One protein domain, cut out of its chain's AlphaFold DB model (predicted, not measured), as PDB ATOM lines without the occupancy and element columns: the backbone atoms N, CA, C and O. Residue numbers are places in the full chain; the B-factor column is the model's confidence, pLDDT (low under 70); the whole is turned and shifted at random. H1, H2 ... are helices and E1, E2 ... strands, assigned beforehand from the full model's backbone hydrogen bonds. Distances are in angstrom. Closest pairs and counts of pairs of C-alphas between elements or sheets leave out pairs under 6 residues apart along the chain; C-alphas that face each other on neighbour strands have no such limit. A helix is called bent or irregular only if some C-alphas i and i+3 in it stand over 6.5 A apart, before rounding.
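Overview. This is residues 2 to 111 of the 267 residues of the protein "HNHc domain-containing protein" of viral metagenome (UniProt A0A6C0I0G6). A twisted four-stranded antiparallel sheet forms the core, and four helices sit round it, each only grazing it and touching no other helix. The longest helix, H4, is joined to E4 by a long loop. The printed part has 110 residues, with H1 E1 H2 H3 E2 E3 H4 E4 along the chain and sheet order E1 E4 E2 E3; its class is mixed, helices and strands. It is compact, with a radius of gyration of the C-alphas of 13.7 A and spans of 41 by 31 by 25 A.

Arrangement. Start at E4, residues 102 to 110, antiparallel to E2, residues 49 to 55; N 52 and O 106 are 2.8 A apart. E3, residues 60 to 63, forms a hairpin with E2, with N 53 and O 61 at 2.8 A. On the other side of E4 is E1, residues 21 to 23, with N 22 and O 105 at 2.9 A. H4, residues 74 to 89, grazes the sheet with residues 76 to 84; the closest C-alphas of E1 and H4 are those of Ile 21 and Phe 80, 7.5 A. H2, residues 24 to 29, grazes it with residues 24 to 27. E1, H2, H3, residues 41 to 45, and E2 form a split strand-helix-strand unit, two same-way strands with E4 between them, its crossover right-handed; E3, H4 and E4 form another, with E2 between, left-handed. H1, residues 2 to 14, is close to but not clearly touching H3, C-alphas of Val 7 and Trp 44 at 7.8 A. Every O i to N i+4 pair is within hydrogen-bond range in H2 and H4, but 7 of 9 in H1 and 0 of 1 in H3, where 0 of 2 O i to N i+3 pairs are.

Along the chain. Find C-alpha 2 at (213.037, 176.312, 316.026), where H1 begins its 19.0 A. H4 runs 22.2 A from C-alpha 74 at (242.018, 196.037, 308.326). E4, 20.8 A, ends at C-alpha 110, (228.828, 180.635, 315.367), and E2 measures 18.4 A. H3 is only just irregular: C-alphas 42 and 45 are 6.8 A apart.

Size, cuts and confidence. The C-alphas of Ala 2 and Asn 89 are farthest apart, 42.2 A. The printed part has no cut; the long links are H2 to H3 and H4 to E4. Look for pLDDT under 70 at residues 2 to 5, 35 to 43, 67 to 68 and 90 to 100; the mean of the printed part is 78.2.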
ATOM      1  N   ALA A   2     213.318 175.732 317.356       37.00
ATOM      2  CA  ALA A   2     213.037 176.312 316.026       37.00
ATOM      3  C   ALA A   2     213.355 177.821 315.862       37.00
ATOM      4  O   ALA A   2     213.865 178.247 314.827       37.00
ATOM      5  N   HIS A   3     213.136 178.641 316.898       49.78
ATOM      6  CA  HIS A   3     213.452 180.077 316.842       49.78
ATOM      7  C   HIS A   3     214.958 180.394 316.769       49.78
ATOM      8  O   HIS A   3     215.322 181.450 316.256       49.78
ATOM      9  N   ASN A   4     215.831 179.506 317.268       54.72
ATOM     10  CA  ASN A   4     217.282 179.725 317.264       54.72
ATOM     11  C   ASN A   4     217.906 179.443 315.893       54.72
ATOM     12  O   ASN A   4     218.753 180.219 315.461       54.72
ATOM     13  N   VAL A   5     217.438 178.397 315.202       59.59
ATOM     14  CA  VAL A   5     217.905 178.022 313.854       59.59
ATOM     15  C   VAL A   5     217.643 179.148 312.850       59.59
ATOM     16  O   VAL A   5     218.493 179.483 312.035       59.59
ATOM     17  N   ASN A   6     216.496 179.820 312.979       78.19
ATOM     18  CA  ASN A   6     216.099 180.899 312.077       78.19
ATOM     19  C   ASN A   6     217.054 182.112 312.122       78.19
ATOM     20  O   ASN A   6     217.342 182.692 311.085       78.19
ATOM     21  N   VAL A   7     217.577 182.487 313.297       82.56
ATOM     22  CA  VAL A   7     218.496 183.639 313.420       82.56
ATOM     23  C   VAL A   7     219.878 183.322 312.849       82.56
ATOM     24  O   VAL A   7     220.489 184.198 312.248       82.56
ATOM     25  N   ILE A   8     220.359 182.088 313.022       85.94
ATOM     26  CA  ILE A   8     221.665 181.661 312.502       85.94
ATOM     27  C   ILE A   8     221.685 181.732 310.978       85.94
ATOM     28  O   ILE A   8     222.554 182.396 310.420       85.94
ATOM     29  N   ASN A   9     220.674 181.155 310.329       87.75
ATOM     30  CA  ASN A   9     220.586 181.145 308.870       87.75
ATOM     31  C   ASN A   9     220.503 182.561 308.289       87.75
ATOM     32  O   ASN A   9     221.227 182.868 307.348       87.75
ATOM     33  N   ILE A  10     219.699 183.444 308.899       88.56
ATOM     34  CA  ILE A  10     219.602 184.846 308.466       88.56
ATOM     35  C   ILE A  10     220.968 185.531 308.547       88.56
ATOM     36  O   ILE A  10     221.334 186.266 307.642       88.56
ATOM     37  N   VAL A  11     221.725 185.332 309.630       89.25
ATOM     38  CA  VAL A  11     223.033 185.985 309.774       89.25
ATOM     39  C   VAL A  11     224.041 185.416 308.781       89.25
ATOM     40  O   VAL A  11     224.775 186.201 308.195       89.25
ATOM     41  N   ILE A  12     224.067 184.101 308.548       89.88
ATOM     42  CA  ILE A  12     224.947 183.482 307.542       89.88
ATOM     43  C   ILE A  12     224.663 184.067 306.155       89.88
ATOM     44  O   ILE A  12     225.586 184.521 305.486       89.88
ATOM     45  N   GLU A  13     223.394 184.142 305.758       91.00
ATOM     46  CA  GLU A  13     222.979 184.732 304.481       91.00
ATOM     47  C   GLU A  13     223.349 186.221 304.406       91.00
ATOM     48  O   GLU A  13     224.004 186.681 303.469       91.00
ATOM     49  N   LEU A  14     222.997 186.986 305.442       90.31
ATOM     50  CA  LEU A  14     223.260 188.418 305.480       90.31
ATOM     51  C   LEU A  14     224.732 188.758 305.574       90.31
ATOM     52  O   LEU A  14     225.054 189.875 305.212       90.31
ATOM     53  N   THR A  15     225.596 187.879 306.076       91.19
ATOM     54  CA  THR A  15     227.048 188.107 306.184       91.19
ATOM     55  C   THR A  15     227.832 187.469 305.046       91.19
ATOM     56  O   THR A  15     229.053 187.580 305.042       91.19
ATOM     57  N   ASP A  16     227.143 186.828 304.096       91.12
ATOM     58  CA  ASP A  16     227.768 186.002 303.066       91.12
ATOM     59  C   ASP A  16     228.794 185.037 303.677       91.12
ATOM     60  O   ASP A  16     230.002 185.131 303.464       91.12
ATOM     61  N   ASN A  17     228.292 184.180 304.568       90.00
ATOM     62  CA  ASN A  17     229.092 183.235 305.339       90.00
ATOM     63  C   ASN A  17     230.228 183.907 306.137       90.00
ATOM     64  O   ASN A  17     231.384 183.497 306.056       90.00
ATOM     65  N   PHE A  18     229.883 184.934 306.923       91.81
ATOM     66  CA  PHE A  18     230.790 185.637 307.847       91.81
ATOM     67  C   PHE A  18     231.924 186.431 307.181       91.81
ATOM     68  O   PHE A  18     232.897 186.801 307.831       91.81
ATOM     69  N   THR A  19     231.800 186.748 305.892       90.44
ATOM     70  CA  THR A  19     232.850 187.458 305.146       90.44
ATOM     71  C   THR A  19     232.659 188.972 305.105       90.44
ATOM     72  O   THR A  19     233.621 189.699 304.854       90.44
ATOM     73  N   LYS A  20     231.451 189.483 305.388       92.88
ATOM     74  CA  LYS A  20     231.161 190.925 305.320       92.88
ATOM     75  C   LYS A  20     230.616 191.525 306.611       92.88
ATOM     76  O   LYS A  20     229.983 190.874 307.442       92.88
ATOM     77  N   ILE A  21     230.850 192.827 306.741       93.31
ATOM     78  CA  ILE A  21     230.345 193.650 307.838       93.31
ATOM     79  C   ILE A  21     228.864 193.953 307.599       93.31
ATOM     80  O   ILE A  21     228.498 194.476 306.549       93.31
ATOM     81  N   LEU A  22     228.024 193.701 308.603       91.06
ATOM     82  CA  LEU A  22     226.630 194.139 308.609       91.06
ATOM     83  C   LEU A  22     226.542 195.577 309.098       91.06
ATOM     84  O   LEU A  22     226.843 195.863 310.262       91.06
ATOM     85  N   SER A  23     226.073 196.484 308.248       89.31
ATOM     86  CA  SER A  23     225.797 197.856 308.664       89.31
ATOM     87  C   SER A  23     224.600 197.923 309.617       89.31
ATOM     88  O   SER A  23     223.683 197.097 309.600       89.31
ATOM     89  N   LYS A  24     224.547 198.977 310.434       84.25
ATOM     90  CA  LYS A  24     223.391 199.267 311.292       84.25
ATOM     91  C   LYS A  24     222.083 199.353 310.498       84.25
ATOM     92  O   LYS A  24     221.054 198.918 311.008       84.25
ATOM     93  N   ASN A  25     222.119 199.880 309.275       81.81
ATOM     94  CA  ASN A  25     220.938 200.002 308.422       81.81
ATOM     95  C   ASN A  25     220.432 198.628 307.970       81.81
ATOM     96  O   ASN A  25     219.236 198.366 308.056       81.81
ATOM     97  N   GLU A  26     221.327 197.729 307.555       85.94
ATOM     98  CA  GLU A  26     220.961 196.345 307.229       85.94
ATOM     99  C   GLU A  26     220.363 195.639 308.445       85.94
ATOM    100  O   GLU A  26     219.269 195.091 308.366       85.94
ATOM    101  N   LEU A  27     220.997 195.767 309.610       83.25
ATOM    102  CA  LEU A  27     220.499 195.181 310.856       83.25
ATOM    103  C   LEU A  27     219.119 195.720 311.265       83.25
ATOM    104  O   LEU A  27     218.310 194.985 311.827       83.25
ATOM    105  N   GLN A  28     218.819 196.990 310.979       80.25
ATOM    106  CA  GLN A  28     217.517 197.595 311.269       80.25
ATOM    107  C   GLN A  28     216.391 197.101 310.355       80.25
ATOM    108  O   GLN A  28     215.241 197.092 310.796       80.25
ATOM    109  N   ARG A  29     216.701 196.648 309.131       84.00
ATOM    110  CA  ARG A  29     215.714 196.050 308.210       84.00
ATOM    111  C   ARG A  29     215.218 194.686 308.687       84.00
ATOM    112  O   ARG A  29     214.153 194.248 308.267       84.00
ATOM    113  N   HIS A  30     215.941 194.042 309.604       83.31
ATOM    114  CA  HIS A  30     215.563 192.757 310.179       83.31
ATOM    115  C   HIS A  30     215.146 192.930 311.648       83.31
ATOM    116  O   HIS A  30     216.006 193.042 312.522       83.31
ATOM    117  N   PRO A  31     213.839 192.874 311.981       78.12
ATOM    118  CA  PRO A  31     213.355 193.080 313.351       78.12
ATOM    119  C   PRO A  31     214.032 192.187 314.402       78.12
ATOM    120  O   PRO A  31     214.229 192.611 315.539       78.12
ATOM    121  N   LYS A  32     214.441 190.969 314.012       78.12
ATOM    122  CA  LYS A  32     215.143 190.002 314.876       78.12
ATOM    123  C   LYS A  32     216.610 190.356 315.155       78.12
ATOM    124  O   LYS A  32     217.166 189.843 316.122       78.12
ATOM    125  N   LEU A  33     217.219 191.211 314.334       78.19
ATOM    126  CA  LEU A  33     218.627 191.619 314.423       78.19
ATOM    127  C   LEU A  33     218.796 193.090 314.836       78.19
ATOM    128  O   LEU A  33     219.915 193.605 314.887       78.19
ATOM    129  N   LYS A  34     217.692 193.769 315.172       70.69
ATOM    130  CA  LYS A  34     217.673 195.204 315.451       70.69
ATOM    131  C   LYS A  34     218.644 195.589 316.569       70.69
ATOM    132  O   LYS A  34     218.591 195.070 317.686       70.69
ATOM    133  N   LEU A  35     219.475 196.584 316.274       66.06
ATOM    134  CA  LEU A  35     220.390 197.190 317.231       66.06
ATOM    135  C   LEU A  35     219.630 198.144 318.180       66.06
ATOM    136  O   LEU A  35     219.154 199.192 317.744       66.06
ATOM    137  N   SER A  36     219.491 197.806 319.469       55.41
ATOM    138  CA  SER A  36     218.955 198.725 320.492       55.41
ATOM    139  C   SER A  36     220.041 199.653 321.048       55.41
ATOM    140  O   SER A  36     221.177 199.224 321.236       55.41
ATOM    141  N   GLY A  37     219.686 200.902 321.368       50.59
ATOM    142  CA  GLY A  37     220.616 201.972 321.771       50.59
ATOM    143  C   GLY A  37     221.483 201.724 323.019       50.59
ATOM    144  O   GLY A  37     222.457 202.441 323.202       50.59
ATOM    145  N   ASN A  38     221.203 200.692 323.825       48.94
ATOM    146  CA  ASN A  38     221.927 200.386 325.073       48.94
ATOM    147  C   ASN A  38     222.962 199.248 324.944       48.94
ATOM    148  O   ASN A  38     223.281 198.585 325.926       48.94
ATOM    149  N   GLY A  39     223.489 199.009 323.742       53.91
ATOM    150  CA  GLY A  39     224.447 197.932 323.490       53.91
ATOM    151  C   GLY A  39     223.755 196.647 323.037       53.91
ATOM    152  O   GLY A  39     222.714 196.232 323.539       53.91
ATOM    153  N   THR A  40     224.312 196.048 321.996       50.72
ATOM    154  CA  THR A  40     223.606 195.113 321.111       50.72
ATOM    155  C   THR A  40     224.020 193.667 321.260       50.72
ATOM    156  O   THR A  40     223.391 192.789 320.672       50.72
ATOM    157  N   GLY A  41     225.008 193.402 322.110       49.44
ATOM    158  CA  GLY A  41     225.436 192.043 322.395       49.44
ATOM    159  C   GLY A  41     224.325 191.181 322.983       49.44
ATOM    160  O   GLY A  41     224.183 190.027 322.603       49.44
ATOM    161  N   ASP A  42     223.468 191.723 323.842       54.84
ATOM    162  CA  ASP A  42     222.759 190.868 324.799       54.84
ATOM    163  C   ASP A  42     221.606 190.017 324.221       54.84
ATOM    164  O   ASP A  42     221.209 189.016 324.823       54.84
ATOM    165  N   ARG A  43     221.056 190.374 323.048       60.72
ATOM    166  CA  ARG A  43     219.801 189.766 322.549       60.72
ATOM    167  C   ARG A  43     219.966 188.693 321.472       60.72
ATOM    168  O   ARG A  43     219.266 187.683 321.540       60.72
ATOM    169  N   TRP A  44     220.863 188.865 320.499       74.75
ATOM    170  CA  TRP A  44     221.031 187.884 319.411       74.75
ATOM    171  C   TRP A  44     222.488 187.524 319.110       74.75
ATOM    172  O   TRP A  44     222.743 186.352 318.852       74.75
ATOM    173  N   ALA A  45     223.415 188.484 319.201       77.44
ATOM    174  CA  ALA A  45     224.820 188.287 318.850       77.44
ATOM    175  C   ALA A  45     225.598 187.520 319.936       77.44
ATOM    176  O   ALA A  45     226.041 186.402 319.697       77.44
ATOM    177  N   ASN A  46     225.669 188.038 321.169       73.25
ATOM    178  CA  ASN A  46     226.542 187.508 322.234       73.25
ATOM    179  C   ASN A  46     226.256 186.058 322.638       73.25
ATOM    180  O   ASN A  46     227.166 185.339 323.047       73.25
ATOM    181  N   LYS A  47     225.000 185.615 322.524       73.19
ATOM    182  CA  LYS A  47     224.604 184.241 322.870       73.19
ATOM    183  C   LYS A  47     224.860 183.220 321.760       73.19
ATOM    184  O   LYS A  47     224.699 182.036 322.023       73.19
ATOM    185  N   LYS A  48     225.139 183.658 320.529       81.62
ATOM    186  CA  LYS A  48     225.137 182.779 319.348       81.62
ATOM    187  C   LYS A  48     226.387 182.885 318.489       81.62
ATOM    188  O   LYS A  48     226.698 181.930 317.795       81.62
ATOM    189  N   PHE A  49     227.071 184.021 318.509       87.88
ATOM    190  CA  PHE A  49     228.158 184.304 317.586       87.88
ATOM    191  C   PHE A  49     229.360 184.899 318.305       87.88
ATOM    192  O   PHE A  49     229.209 185.595 319.313       87.88
ATOM    193  N   ASN A  50     230.536 184.646 317.743       88.44
ATOM    194  CA  ASN A  50     231.734 185.433 317.972       88.44
ATOM    195  C   ASN A  50     231.689 186.620 317.006       88.44
ATOM    196  O   ASN A  50     231.420 186.438 315.818       88.44
ATOM    197  N   TYR A  51     231.853 187.846 317.500       91.25
ATOM    198  CA  TYR A  51     231.639 189.038 316.676       91.25
ATOM    199  C   TYR A  51     232.434 190.247 317.166       91.25
ATOM    200  O   TYR A  51     232.763 190.368 318.346       91.25
ATOM    201  N   THR A  52     232.673 191.191 316.264       90.81
ATOM    202  CA  THR A  52     233.285 192.484 316.554       90.81
ATOM    203  C   THR A  52     232.300 193.608 316.262       90.81
ATOM    204  O   THR A  52     231.691 193.686 315.197       90.81
ATOM    205  N   VAL A  53     232.132 194.498 317.235       89.62
ATOM    206  CA  VAL A  53     231.335 195.720 317.109       89.62
ATOM    207  C   VAL A  53     232.209 196.830 316.552       89.62
ATOM    208  O   VAL A  53     233.313 197.036 317.051       89.62
ATOM    209  N   ILE A  54     231.687 197.575 315.578       90.19
ATOM    210  CA  ILE A  54     232.369 198.706 314.946       90.19
ATOM    211  C   ILE A  54     231.647 199.997 315.328       90.19
ATOM    212  O   ILE A  54     230.438 200.144 315.103       90.19
ATOM    213  N   TYR A  55     232.386 200.936 315.910       86.88
ATOM    214  CA  TYR A  55     231.877 202.240 316.325       86.88
ATOM    215  C   TYR A  55     232.161 203.308 315.266       86.88
ATOM    216  O   TYR A  55     233.115 203.209 314.499       86.88
ATOM    217  N   SER A  56     231.353 204.371 315.249       82.81
ATOM    218  CA  SER A  56     231.527 205.511 314.334       82.81
ATOM    219  C   SER A  56     232.887 206.208 314.457       82.81
ATOM    220  O   SER A  56     233.328 206.862 313.515       82.81
ATOM    221  N   THR A  57     233.558 206.053 315.599       80.12
ATOM    222  CA  THR A  57     234.912 206.553 315.863       80.12
ATOM    223  C   THR A  57     236.013 205.715 315.206       80.12
ATOM    224  O   THR A  57     237.172 206.102 315.270       80.12
ATOM    225  N   GLY A  58     235.679 204.566 314.607       82.06
ATOM    226  CA  GLY A  58     236.643 203.580 314.108       82.06
ATOM    227  C   GLY A  58     237.137 202.601 315.175       82.06
ATOM    228  O   GLY A  58     237.774 201.611 314.841       82.06
ATOM    229  N   ILE A  59     236.801 202.826 316.452       85.69
ATOM    230  CA  ILE A  59     237.092 201.871 317.529       85.69
ATOM    231  C   ILE A  59     236.320 200.575 317.270       85.69
ATOM    232  O   ILE A  59     235.145 200.609 316.889       85.69
ATOM    233  N   THR A  60     236.957 199.438 317.535       89.19
ATOM    234  CA  THR A  60     236.333 198.116 317.494       89.19
ATOM    235  C   THR A  60     236.328 197.468 318.880       89.19
ATOM    236  O   THR A  60     237.143 197.785 319.747       89.19
ATOM    237  N   ARG A  61     235.358 196.582 319.132       87.50
ATOM    238  CA  ARG A  61     235.337 195.719 320.325       87.50
ATOM    239  C   ARG A  61     234.952 194.301 319.936       87.50
ATOM    240  O   ARG A  61     233.826 194.095 319.479       87.50
ATOM    241  N   THR A  62     235.862 193.356 320.138       87.94
ATOM    242  CA  THR A  62     235.638 191.934 319.856       87.94
ATOM    243  C   THR A  62     235.054 191.217 321.070       87.94
ATOM    244  O   THR A  62     235.505 191.405 322.197       87.94
ATOM    245  N   TYR A  63     234.048 190.386 320.820       85.69
ATOM    246  CA  TYR A  63     233.399 189.495 321.772       85.69
ATOM    247  C   TYR A  63     233.476 188.079 321.192       85.69
ATOM    248  O   TYR A  63     232.602 187.672 320.423       85.69
ATOM    249  N   SER A  64     234.546 187.352 321.522       82.06
ATOM    250  CA  SER A  64     234.818 186.009 321.002       82.06
ATOM    251  C   SER A  64     235.348 185.067 322.089       82.06
ATOM    252  O   SER A  64     235.939 185.522 323.066       82.06
ATOM    253  N   GLU A  65     235.119 183.765 321.909       76.69
ATOM    254  CA  GLU A  65     235.781 182.665 322.631       76.69
ATOM    255  C   GLU A  65     237.251 182.471 322.205       76.69
ATOM    256  O   GLU A  65     238.022 181.871 322.945       76.69
ATOM    257  N   ASN A  66     237.650 182.998 321.043       74.06
ATOM    258  CA  ASN A  66     238.993 182.888 320.475       74.06
ATOM    259  C   ASN A  66     239.571 184.282 320.178       74.06
ATOM    260  O   ASN A  66     239.769 184.669 319.026       74.06
ATOM    261  N   THR A  67     239.808 185.077 321.225       65.56
ATOM    262  CA  THR A  67     240.231 186.482 321.085       65.56
ATOM    263  C   THR A  67     241.588 186.675 320.411       65.56
ATOM    264  O   THR A  67     241.881 187.785 319.984       65.56
ATOM    265  N   GLU A  68     242.409 185.629 320.325       68.50
ATOM    266  CA  GLU A  68     243.716 185.678 319.661       68.50
ATOM    267  C   GLU A  68     243.601 185.590 318.133       68.50
ATOM    268  O   GLU A  68     244.427 186.162 317.430       68.50
ATOM    269  N   ASN A  69     242.562 184.922 317.618       76.81
ATOM    270  CA  ASN A  69     242.402 184.677 316.180       76.81
ATOM    271  C   ASN A  69     241.229 185.443 315.552       76.81
ATOM    272  O   ASN A  69     241.234 185.687 314.348       76.81
ATOM    273  N   ASP A  70     240.238 185.850 316.346       85.38
ATOM    274  CA  ASP A  70     239.061 186.554 315.840       85.38
ATOM    275  C   ASP A  70     239.297 188.071 315.801       85.38
ATOM    276  O   ASP A  70     239.082 188.798 316.777       85.38
ATOM    277  N   TYR A  71     239.696 188.575 314.636       86.25
ATOM    278  CA  TYR A  71     239.852 190.003 314.366       86.25
ATOM    279  C   TYR A  71     239.305 190.369 312.985       86.25
ATOM    280  O   TYR A  71     239.226 189.545 312.077       86.25
ATOM    281  N   ILE A  72     238.860 191.619 312.831       87.25
ATOM    282  CA  ILE A  72     238.426 192.118 311.521       87.25
ATOM    283  C   ILE A  72     239.680 192.432 310.710       87.25
ATOM    284  O   ILE A  72     240.571 193.115 311.205       87.25
ATOM    285  N   ASN A  73     239.720 191.984 309.459       89.12
ATOM    286  CA  ASN A  73     240.753 192.390 308.514       89.12
ATOM    287  C   ASN A  73     240.741 193.922 308.299       89.12
ATOM    288  O   ASN A  73     239.697 194.499 307.981       89.12
ATOM    289  N   ASP A  74     241.901 194.574 308.421       89.75
ATOM    290  CA  ASP A  74     242.018 196.037 308.326       89.75
ATOM    291  C   ASP A  74     241.563 196.596 306.974       89.75
ATOM    292  O   ASP A  74     240.939 197.655 306.923       89.75
ATOM    293  N   THR A  75     241.814 195.889 305.869       92.56
ATOM    294  CA  THR A  75     241.353 196.294 304.533       92.56
ATOM    295  C   THR A  75     239.829 196.342 304.480       92.56
ATOM    296  O   THR A  75     239.257 197.330 304.017       92.56
ATOM    297  N   LEU A  76     239.162 195.313 305.014       92.44
ATOM    298  CA  LEU A  76     237.701 195.257 305.088       92.44
ATOM    299  C   LEU A  76     237.140 196.358 306.000       92.44
ATOM    300  O   LEU A  76     236.167 197.028 305.643       92.44
ATOM    301  N   LEU A  77     237.759 196.565 307.165       92.69
ATOM    302  CA  LEU A  77     237.351 197.596 308.118       92.69
ATOM    303  C   LEU A  77     237.484 199.003 307.520       92.69
ATOM    304  O   LEU A  77     236.548 199.799 307.611       92.69
ATOM    305  N   ASN A  78     238.616 199.300 306.884       92.12
ATOM    306  CA  ASN A  78     238.883 200.606 306.289       92.12
ATOM    307  C   ASN A  78     237.929 200.897 305.130       92.12
ATOM    308  O   ASN A  78     237.304 201.958 305.126       92.12
ATOM    309  N   ALA A  79     237.713 199.933 304.228       93.19
ATOM    310  CA  ALA A  79     236.752 200.072 303.134       93.19
ATOM    311  C   ALA A  79     235.331 200.372 303.653       93.19
ATOM    312  O   ALA A  79     234.623 201.235 303.127       93.19
ATOM    313  N   PHE A  80     234.916 199.703 304.733       93.12
ATOM    314  CA  PHE A  80     233.626 199.960 305.369       93.12
ATOM    315  C   PHE A  80     233.541 201.364 305.990       93.12
ATOM    316  O   PHE A  80     232.536 202.059 305.815       93.12
ATOM    317  N   LEU A  81     234.584 201.808 306.699       90.50
ATOM    318  CA  LEU A  81     234.631 203.134 307.325       90.50
ATOM    319  C   LEU A  81     234.646 204.267 306.292       90.50
ATOM    320  O   LEU A  81     233.987 205.288 306.502       90.50
ATOM    321  N   GLU A  82     235.364 204.100 305.182       89.88
ATOM    322  CA  GLU A  82     235.396 205.059 304.074       89.88
ATOM    323  C   GLU A  82     234.021 205.213 303.428       89.88
ATOM    324  O   GLU A  82     233.522 206.335 303.297       89.88
ATOM    325  N   ASN A  83     233.361 204.093 303.118       88.69
ATOM    326  CA  ASN A  83     232.002 204.102 302.588       88.69
ATOM    327  C   ASN A  83     231.033 204.791 303.567       88.69
ATOM    328  O   ASN A  83     230.319 205.723 303.193       88.69
ATOM    329  N   TYR A  84     231.080 204.433 304.855       85.81
ATOM    330  CA  TYR A  84     230.242 205.061 305.879       85.81
ATOM    331  C   TYR A  84     230.436 206.586 305.954       85.81
ATOM    332  O   TYR A  84     229.459 207.334 306.042       85.81
ATOM    333  N   ARG A  85     231.686 207.070 305.895       85.06
ATOM    334  CA  ARG A  85     232.001 208.511 305.887       85.06
ATOM    335  C   ARG A  85     231.481 209.195 304.621       85.06
ATOM    336  O   ARG A  85     230.896 210.269 304.728       85.06
ATOM    337  N   SER A  86     231.638 208.568 303.456       83.50
ATOM    338  CA  SER A  86     231.139 209.085 302.175       83.50
ATOM    339  C   SER A  86     229.611 209.250 302.172       83.50
ATOM    340  O   SER A  86     229.083 210.324 301.864       83.50
ATOM    341  N   VAL A  87     228.879 208.230 302.629       78.50
ATOM    342  CA  VAL A  87     227.409 208.268 302.721       78.50
ATOM    343  C   VAL A  87     226.929 209.286 303.767       78.50
ATOM    344  O   VAL A  87     225.903 209.940 303.583       78.50
ATOM    345  N   ARG A  88     227.680 209.473 304.860       74.75
ATOM    346  CA  ARG A  88     227.377 210.507 305.862       74.75
ATOM    347  C   ARG A  88     227.572 211.921 305.307       74.75
ATOM    348  O   ARG A  88     226.723 212.778 305.534       74.75
ATOM    349  N   ASN A  89     228.669 212.162 304.589       73.44
ATOM    350  CA  ASN A  89     229.016 213.482 304.054       73.44
ATOM    351  C   ASN A  89     228.100 213.920 302.899       73.44
ATOM    352  O   ASN A  89     227.888 215.112 302.710       73.44
ATOM    353  N   SER A  90     227.515 212.972 302.165       67.94
ATOM    354  CA  SER A  90     226.553 213.232 301.082       67.94
ATOM    355  C   SER A  90     225.123 213.539 301.561       67.94
ATOM    356  O   SER A  90     224.208 213.631 300.748       67.94
ATOM    357  N   GLY A  91     224.887 213.684 302.873       60.50
ATOM    358  CA  GLY A  91     223.587 214.093 303.427       60.50
ATOM    359  C   GLY A  91     222.471 213.042 303.341       60.50
ATOM    360  O   GLY A  91     221.369 213.281 303.829       60.50
ATOM    361  N   SER A  92     222.751 211.853 302.796       58.09
ATOM    362  CA  SER A  92     221.773 210.762 302.633       58.09
ATOM    363  C   SER A  92     221.398 210.063 303.951       58.09
ATOM    364  O   SER A  92     220.477 209.249 303.993       58.09
ATOM    365  N   ILE A  93     222.092 210.380 305.050       56.97
ATOM    366  CA  ILE A  93     221.807 209.897 306.408       56.97
ATOM    367  C   ILE A  93     221.678 211.121 307.329       56.97
ATOM    368  O   ILE A  93     222.619 211.511 308.016       56.97
ATOM    369  N   SER A  94     220.505 211.754 307.337       46.81
ATOM    370  CA  SER A  94     220.219 212.982 308.101       46.81
ATOM    371  C   SER A  94     219.758 212.751 309.553       46.81
ATOM    372  O   SER A  94     219.374 213.699 310.232       46.81
ATOM    373  N   SER A  95     219.807 211.520 310.077       45.38
ATOM    374  CA  SER A  95     219.203 211.180 311.383       45.38
ATOM    375  C   SER A  95     220.112 210.467 312.391       45.38
ATOM    376  O   SER A  95     219.642 210.032 313.445       45.38
ATOM    377  N   ILE A  96     221.421 210.364 312.143       49.78
ATOM    378  CA  ILE A  96     222.350 209.818 313.144       49.78
ATOM    379  C   ILE A  96     222.980 210.989 313.896       49.78
ATOM    380  O   ILE A  96     223.971 211.567 313.457       49.78
ATOM    381  N   GLY A  97     222.361 211.343 315.026       42.97
ATOM    382  CA  GLY A  97     222.867 212.348 315.958       42.97
ATOM    383  C   GLY A  97     224.344 212.131 316.311       42.97
ATOM    384  O   GLY A  97     224.855 211.015 316.230       42.97
ATOM    385  N   ASN A  98     225.015 213.216 316.702       43.06
ATOM    386  CA  ASN A  98     226.463 213.372 316.921       43.06
ATOM    387  C   ASN A  98     227.091 212.498 318.035       43.06
ATOM    388  O   ASN A  98     227.892 212.979 318.827       43.06
ATOM    389  N   SER A  99     226.761 211.214 318.130       47.75
ATOM    390  CA  SER A  99     227.236 210.323 319.190       47.75
ATOM    391  C   SER A  99     227.996 209.113 318.646       47.75
ATOM    392  O   SER A  99     227.776 208.635 317.532       47.75
ATOM    393  N   SER A 100     228.919 208.635 319.479       59.25
ATOM    394  CA  SER A 100     229.751 207.426 319.424       59.25
ATOM    395  C   SER A 100     228.921 206.133 319.335       59.25
ATOM    396  O   SER A 100     228.974 205.248 320.187       59.25
ATOM    397  N   GLY A 101     228.085 206.043 318.302       76.31
ATOM    398  CA  GLY A 101     227.170 204.942 318.063       76.31
ATOM    399  C   GLY A 101     227.829 203.777 317.335       76.31
ATOM    400  O   GLY A 101     228.783 203.936 316.577       76.31
ATOM    401  N   ILE A 102     227.266 202.592 317.545       83.38
ATOM    402  CA  ILE A 102     227.584 201.396 316.764       83.38
ATOM    403  C   ILE A 102     227.098 201.618 315.329       83.38
ATOM    404  O   ILE A 102     225.932 201.966 315.130       83.38
ATOM    405  N   ILE A 103     227.978 201.412 314.349       87.88
ATOM    406  CA  ILE A 103     227.685 201.579 312.915       87.88
ATOM    407  C   ILE A 103     227.637 200.250 312.164       87.88
ATOM    408  O   ILE A 103     227.014 200.179 311.107       87.88
ATOM    409  N   GLY A 104     228.219 199.191 312.729       88.81
ATOM    410  CA  GLY A 104     228.167 197.858 312.150       88.81
ATOM    411  C   GLY A 104     228.642 196.763 313.099       88.81
ATOM    412  O   GLY A 104     229.145 197.034 314.195       88.81
ATOM    413  N   ILE A 105     228.440 195.521 312.671       90.88
ATOM    414  CA  ILE A 105     228.916 194.308 313.336       90.88
ATOM    415  C   ILE A 105     229.565 193.407 312.287       90.88
ATOM    416  O   ILE A 105     228.972 193.154 311.241       90.88
ATOM    417  N   PHE A 106     230.752 192.893 312.591       93.50
ATOM    418  CA  PHE A 106     231.375 191.797 311.859       93.50
ATOM    419  C   PHE A 106     231.206 190.510 312.658       93.50
ATOM    420  O   PHE A 106     231.503 190.492 313.850       93.50
ATOM    421  N   VAL A 107     230.689 189.457 312.035       92.69
ATOM    422  CA  VAL A 107     230.500 188.155 312.683       92.69
ATOM    423  C   VAL A 107     231.631 187.248 312.223       92.69
ATOM    424  O   VAL A 107     231.826 187.141 311.026       92.69
ATOM    425  N   HIS A 108     232.345 186.617 313.157       91.94
ATOM    426  CA  HIS A 108     233.469 185.717 312.864       91.94
ATOM    427  C   HIS A 108     233.003 184.279 312.666       91.94
ATOM    428  O   HIS A 108     233.409 183.589 311.740       91.94
ATOM    429  N   SER A 109     232.149 183.807 313.575       89.62
ATOM    430  CA  SER A 109     231.704 182.416 313.611       89.62
ATOM    431  C   SER A 109     230.476 182.246 314.503       89.62
ATOM    432  O   SER A 109     230.137 183.113 315.318       89.62
ATOM    433  N   VAL A 110     229.801 181.103 314.370       88.31
ATOM    434  CA  VAL A 110     228.828 180.635 315.367       88.31
ATOM    435  C   VAL A 110     229.599 180.127 316.585       88.31
ATOM    436  O   VAL A 110     230.552 179.365 316.437       88.31
ATOM    437  N   LYS A 111     229.177 180.520 317.788       84.62
ATOM    438  CA  LYS A 111     229.744 179.992 319.034       84.62
ATOM    439  C   LYS A 111     229.492 178.497 319.127       84.62
ATOM    440  O   LYS A 111     228.348 178.059 318.996       84.62
TER     441      LYS A 111